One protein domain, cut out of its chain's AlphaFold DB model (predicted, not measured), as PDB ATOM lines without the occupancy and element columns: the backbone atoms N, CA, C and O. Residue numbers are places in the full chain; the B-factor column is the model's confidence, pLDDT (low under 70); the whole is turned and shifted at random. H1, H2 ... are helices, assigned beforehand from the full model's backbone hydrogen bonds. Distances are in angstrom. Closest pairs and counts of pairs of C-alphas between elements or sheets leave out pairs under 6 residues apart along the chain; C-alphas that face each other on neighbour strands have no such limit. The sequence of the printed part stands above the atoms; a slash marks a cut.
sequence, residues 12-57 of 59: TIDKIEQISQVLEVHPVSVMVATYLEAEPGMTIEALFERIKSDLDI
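What this domain is: This is residues 12 to 57 of the 59 residues of the protein "HTH cro/C1-type domain-containing protein" of marine sediment metagenome (UniProt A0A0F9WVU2). Three short helices follow one another in an open zigzag, with H2 in the middle, H1 turned across its first end and H3 folding back from its last end. Residues 49 to 57 stick out. The printed part has 46 residues, is all helix in class and loose, with a radius of gyration of the C-alphas of 11.8 A and spans of 29 by 26 by 16 A.

Where its parts are: H1, residues 12 to 22, begins at C-alpha (69.321, -12.900, 127.444) and is 15.7 A long. H2, residues 27 to 38, is 17.1 A long. H3, residues 44 to 55, is 16.5 A long and ends at C-alpha (76.215, -9.242, 146.407).

How they stand to each other: H1 and H2 touch, about perpendicular at 79 degrees; their closest C-alphas, of Ser 20 and Pro 27, are 5.0 A apart. H2 and H3 only just touch, with 3 pairs of C-alphas within 8 A, the closest those of Leu 36 and Ile 44 at 7.2 A. They run opposite ways at a steep tilt of 64 degrees. H1 and H3 are apart. In H1, H2 and H3 every O i to N i+4 pair is within hydrogen-bond range.

The domain as a whole: The C-alphas farthest apart, of Val 22 and Ile 57, are 33.5 A apart. Both links are tight, the printed part has no cut, and no printed residue is under 70 in pLDDT.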
ATOM      1  N   THR A  12      70.408 -13.488 126.658       75.12
ATOM      2  CA  THR A  12      69.321 -12.900 127.444       75.12
ATOM      3  C   THR A  12      69.659 -11.504 127.978       75.12
ATOM      4  O   THR A  12      68.797 -10.633 127.962       75.12
ATOM      5  N   ILE A  13      70.908 -11.259 128.395       79.69
ATOM      6  CA  ILE A  13      71.350  -9.944 128.901       79.69
ATOM      7  C   ILE A  13      71.525  -8.961 127.745       79.69
ATOM      8  O   ILE A  13      71.051  -7.833 127.824       79.69
ATOM      9  N   ASP A  14      72.091  -9.423 126.630       84.69
ATOM     10  CA  ASP A  14      72.161  -8.646 125.390       84.69
ATOM     11  C   ASP A  14      70.780  -8.164 124.935       84.69
ATOM     12  O   ASP A  14      70.632  -7.065 124.403       84.69
ATOM     13  N   LYS A  15      69.747  -8.990 125.136       84.94
ATOM     14  CA  LYS A  15      68.384  -8.624 124.762       84.94
ATOM     15  C   LYS A  15      67.814  -7.540 125.669       84.94
ATOM     16  O   LYS A  15      67.145  -6.642 125.167       84.94
ATOM     17  N   ILE A  16      68.100  -7.608 126.968       88.62
ATOM     18  CA  ILE A  16      67.713  -6.572 127.933       88.62
ATOM     19  C   ILE A  16      68.414  -5.253 127.596       88.62
ATOM     20  O   ILE A  16      67.746  -4.228 127.566       88.62
ATOM     21  N   GLU A  17      69.701  -5.290 127.246       90.50
ATOM     22  CA  GLU A  17      70.468  -4.119 126.798       90.50
ATOM     23  C   GLU A  17      69.861  -3.478 125.538       90.50
ATOM     24  O   GLU A  17      69.675  -2.267 125.455       90.50
ATOM     25  N   GLN A  18      69.482  -4.290 124.547       92.12
ATOM     26  CA  GLN A  18      68.808  -3.786 123.346       92.12
ATOM     27  C   GLN A  18      67.461  -3.131 123.671       92.12
ATOM     28  O   GLN A  18      67.133  -2.081 123.121       92.12
ATOM     29  N   ILE A  19      66.668  -3.751 124.548       89.31
ATOM     30  CA  ILE A  19      65.373  -3.208 124.975       89.31
ATOM     31  C   ILE A  19      65.580  -1.893 125.728       89.31
ATOM     32  O   ILE A  19      64.886  -0.918 125.454       89.31
ATOM     33  N   SER A  20      66.552  -1.837 126.635       93.56
ATOM     34  CA  SER A  20      66.825  -0.651 127.440       93.56
ATOM     35  C   SER A  20      67.334   0.519 126.601       93.56
ATOM     36  O   SER A  20      66.942   1.651 126.856       93.56
ATOM     37  N   GLN A  21      68.105   0.253 125.541       95.12
ATOM     38  CA  GLN A  21      68.503   1.267 124.559       95.12
ATOM     39  C   GLN A  21      67.309   1.857 123.805       95.12
ATOM     40  O   GLN A  21      67.235   3.070 123.642       95.12
ATOM     41  N   VAL A  22      66.361   1.019 123.368       96.06
ATOM     42  CA  VAL A  22      65.135   1.484 122.690       96.06
ATOM     43  C   VAL A  22      64.247   2.299 123.634       96.06
ATOM     44  O   VAL A  22      63.600   3.244 123.199       96.06
ATOM     45  N   LEU A  23      64.215   1.928 124.913       93.50
ATOM     46  CA  LEU A  23      63.439   2.610 125.949       93.50
ATOM     47  C   LEU A  23      64.168   3.816 126.569       93.50
ATOM     48  O   LEU A  23      63.584   4.483 127.416       93.50
ATOM     49  N   GLU A  24      65.419   4.080 126.178       96.62
ATOM     50  CA  GLU A  24      66.281   5.137 126.733       96.62
ATOM     51  C   GLU A  24      66.426   5.074 128.269       96.62
ATOM     52  O   GLU A  24      66.491   6.090 128.961       96.62
ATOM     53  N   VAL A  25      66.503   3.859 128.818       95.25
ATOM     54  CA  VAL A  25      66.688   3.600 130.256       95.25
ATOM     55  C   VAL A  25      67.887   2.690 130.503       95.25
ATOM     56  O   VAL A  25      68.384   2.016 129.605       95.25
ATOM     57  N   HIS A  26      68.356   2.632 131.751       95.31
ATOM     58  CA  HIS A  26      69.404   1.689 132.134       95.31
ATOM     59  C   HIS A  26      68.854   0.242 132.122       95.31
ATOM     60  O   HIS A  26      67.744   0.017 132.612       95.31
ATOM     61  N   PRO A  27      69.597  -0.768 131.634       92.50
ATOM     62  CA  PRO A  27      69.140  -2.168 131.575       92.50
ATOM     63  C   PRO A  27      68.695  -2.726 132.933       92.50
ATOM     64  O   PRO A  27      67.688  -3.425 133.029       92.50
ATOM     65  N   VAL A  28      69.386  -2.347 134.014       93.75
ATOM     66  CA  VAL A  28      68.993  -2.731 135.383       93.75
ATOM     67  C   VAL A  28      67.639  -2.134 135.776       93.75
ATOM     68  O   VAL A  28      66.880  -2.787 136.483       93.75
ATOM     69  N   SER A  29      67.285  -0.941 135.288       94.38
ATOM     70  CA  SER A  29      65.966  -0.348 135.546       94.38
ATOM     71  C   SER A  29      64.845  -1.178 134.920       94.38
ATOM     72  O   SER A  29      63.811  -1.360 135.554       94.38
ATOM     73  N   VAL A  30      65.069  -1.733 133.721       91.81
ATOM     74  CA  VAL A  30      64.119  -2.657 133.078       91.81
ATOM     75  C   VAL A  30      63.948  -3.908 133.933       91.81
ATOM     76  O   VAL A  30      62.822  -4.286 134.237       91.81
ATOM     77  N   MET A  31      65.050  -4.515 134.385       91.56
ATOM     78  CA  MET A  31      64.986  -5.695 135.252       91.56
ATOM     79  C   MET A  31      64.228  -5.401 136.549       91.56
ATOM     80  O   MET A  31      63.270  -6.102 136.861       91.56
ATOM     81  N   VAL A  32      64.590  -4.334 137.264       93.50
ATOM     82  CA  VAL A  32      63.916  -3.915 138.503       93.50
ATOM     83  C   VAL A  32      62.416  -3.722 138.281       93.50
ATOM     84  O   VAL A  32      61.622  -4.241 139.062       93.50
ATOM     85  N   ALA A  33      62.014  -3.053 137.197       91.81
ATOM     86  CA  ALA A  33      60.603  -2.861 136.872       91.81
ATOM     87  C   ALA A  33      59.857  -4.196 136.701       91.81
ATOM     88  O   ALA A  33      58.776  -4.355 137.261       91.81
ATOM     89  N   THR A  34      60.456  -5.177 136.013       90.31
ATOM     90  CA  THR A  34      59.827  -6.500 135.840       90.31
ATOM     91  C   THR A  34      59.635  -7.258 137.155       90.31
ATOM     92  O   THR A  34      58.619  -7.925 137.330       90.31
ATOM     93  N   TYR A  35      60.568  -7.134 138.105       90.62
ATOM     94  CA  TYR A  35      60.440  -7.779 139.416       90.62
ATOM     95  C   TYR A  35      59.410  -7.084 140.312       90.62
ATOM     96  O   TYR A  35      58.655  -7.763 141.003       90.62
ATOM     97  N   LEU A  36      59.337  -5.751 140.268       92.88
ATOM     98  CA  LEU A  36      58.316  -4.990 140.996       92.88
ATOM     99  C   LEU A  36      56.904  -5.256 140.454       92.88
ATOM    100  O   LEU A  36      55.953  -5.321 141.225       92.88
ATOM    101  N   GLU A  37      56.762  -5.434 139.139       91.06
ATOM    102  CA  GLU A  37      55.482  -5.796 138.521       91.06
ATOM    103  C   GLU A  37      55.050  -7.225 138.886       91.06
ATOM    104  O   GLU A  37      53.870  -7.472 139.139       91.06
ATOM    105  N   ALA A  38      55.998  -8.164 138.945       90.00
ATOM    106  CA  ALA A  38      55.722  -9.566 139.250       90.00
ATOM    107  C   ALA A  38      55.359  -9.827 140.723       90.00
ATOM    108  O   ALA A  38      54.692 -10.824 141.009       90.00
ATOM    109  N   GLU A  39      55.773  -8.958 141.651       92.75
ATOM    110  CA  GLU A  39      55.531  -9.118 143.088       92.75
ATOM    111  C   GLU A  39      54.819  -7.888 143.685       92.75
ATOM    112  O   GLU A  39      55.456  -6.985 144.240       92.75
ATOM    113  N   PRO A  40      53.473  -7.844 143.603       82.44
ATOM    114  CA  PRO A  40      52.674  -6.730 144.100       82.44
ATOM    115  C   PRO A  40      52.782  -6.634 145.628       82.44
ATOM    116  O   PRO A  40      52.104  -7.348 146.366       82.44
ATOM    117  N   GLY A  41      53.663  -5.762 146.112       91.25
ATOM    118  CA  GLY A  41      53.964  -5.598 147.537       91.25
ATOM    119  C   GLY A  41      55.454  -5.445 147.828       91.25
ATOM    120  O   GLY A  41      55.812  -4.900 148.872       91.25
ATOM    121  N   MET A  42      56.318  -5.851 146.897       95.25
ATOM    122  CA  MET A  42      57.735  -5.527 146.966       95.25
ATOM    123  C   MET A  42      57.946  -4.048 146.639       95.25
ATOM    124  O   MET A  42      57.458  -3.540 145.630       95.25
ATOM    125  N   THR A  43      58.676  -3.345 147.505       96.62
ATOM    126  CA  THR A  43      59.117  -1.976 147.226       96.62
ATOM    127  C   THR A  43      60.483  -1.990 146.558       96.62
ATOM    128  O   THR A  43      61.244  -2.956 146.662       96.62
ATOM    129  N   ILE A  44      60.815  -0.887 145.891       95.94
ATOM    130  CA  ILE A  44      62.131  -0.707 145.285       95.94
ATOM    131  C   ILE A  44      63.237  -0.800 146.345       95.94
ATOM    132  O   ILE A  44      64.235  -1.477 146.124       95.94
ATOM    133  N   GLU A  45      63.040  -0.219 147.529       96.94
ATOM    134  CA  GLU A  45      64.009  -0.268 148.627       96.94
ATOM    135  C   GLU A  45      64.240  -1.703 149.106       96.94
ATOM    136  O   GLU A  45      65.389  -2.121 149.226       96.94
ATOM    137  N   ALA A  46      63.171  -2.477 149.321       96.06
ATOM    138  CA  ALA A  46      63.280  -3.868 149.756       96.06
ATOM    139  C   ALA A  46      64.025  -4.735 148.726       96.06
ATOM    140  O   ALA A  46      64.878  -5.543 149.098       96.06
ATOM    141  N   LEU A  47      63.750  -4.526 147.434       95.75
ATOM    142  CA  LEU A  47      64.449  -5.215 146.352       95.75
ATOM    143  C   LEU A  47      65.941  -4.854 146.317       95.75
ATOM    144  O   LEU A  47      66.785  -5.737 146.187       95.75
ATOM    145  N   PHE A  48      66.293  -3.576 146.462       95.50
ATOM    146  CA  PHE A  48      67.698  -3.165 146.472       95.50
ATOM    147  C   PHE A  48      68.447  -3.637 147.720       95.50
ATOM    148  O   PHE A  48      69.606  -4.023 147.597       95.50
ATOM    149  N   GLU A  49      67.815  -3.664 148.895       95.88
ATOM    150  CA  GLU A  49      68.415  -4.266 150.093       95.88
ATOM    151  C   GLU A  49      68.676  -5.761 149.893       95.88
ATOM    152  O   GLU A  49      69.744  -6.259 150.249       95.88
ATOM    153  N   ARG A  50      67.746  -6.470 149.240       93.62
ATOM    154  CA  ARG A  50      67.949  -7.871 148.875       93.62
ATOM    155  C   ARG A  50      69.141  -8.048 147.934       93.62
ATOM    156  O   ARG A  50      70.007  -8.866 148.216       93.62
ATOM    157  N   ILE A  51      69.211  -7.256 146.863       93.94
ATOM    158  CA  ILE A  51      70.312  -7.307 145.889       93.94
ATOM    159  C   ILE A  51      71.655  -7.020 146.565       93.94
ATOM    160  O   ILE A  51      72.621  -7.724 146.300       93.94
ATOM    161  N   LYS A  52      71.728  -6.021 147.454       94.00
ATOM    162  CA  LYS A  52      72.945  -5.753 148.235       94.00
ATOM    163  C   LYS A  52      73.348  -6.971 149.057       94.00
ATOM    164  O   LYS A  52      74.484  -7.403 148.952       94.00
ATOM    165  N   SER A  53      72.412  -7.576 149.791       94.50
ATOM    166  CA  SER A  53      72.687  -8.786 150.573       94.50
ATOM    167  C   SER A  53      73.142  -9.971 149.717       94.50
ATOM    168  O   SER A  53      73.935 -10.775 150.197       94.50
ATOM    169  N   ASP A  54      72.629 -10.116 148.493       91.19
ATOM    170  CA  ASP A  54      73.042 -11.183 147.574       91.19
ATOM    171  C   ASP A  54      74.449 -10.920 146.980       91.19
ATOM    172  O   ASP A  54      75.126 -11.866 146.578       91.19
ATOM    173  N   LEU A  55      74.897  -9.655 146.921       90.69
ATOM    174  CA  LEU A  55      76.215  -9.242 146.407       90.69
ATOM    175  C   LEU A  55      77.295  -9.125 147.494       90.69
ATOM    176  O   LEU A  55      78.464  -9.347 147.195       90.69
ATOM    177  N   ASP A  56      76.911  -8.816 148.732       88.94
ATOM    178  CA  ASP A  56      77.790  -8.725 149.908       88.94
ATOM    179  C   ASP A  56      78.136 -10.109 150.501       88.94
ATOM    180  O   ASP A  56      78.583 -10.216 151.645       88.94
ATOM    181  N   ILE A  57      77.932 -11.194 149.747       70.06
ATOM    182  CA  ILE A  57      78.410 -12.525 150.133       70.06
ATOM    183  C   ILE A  57      79.938 -12.521 149.989       70.06
ATOM    184  O   ILE A  57      80.472 -12.805 148.917       70.06
TER     185      ILE A  57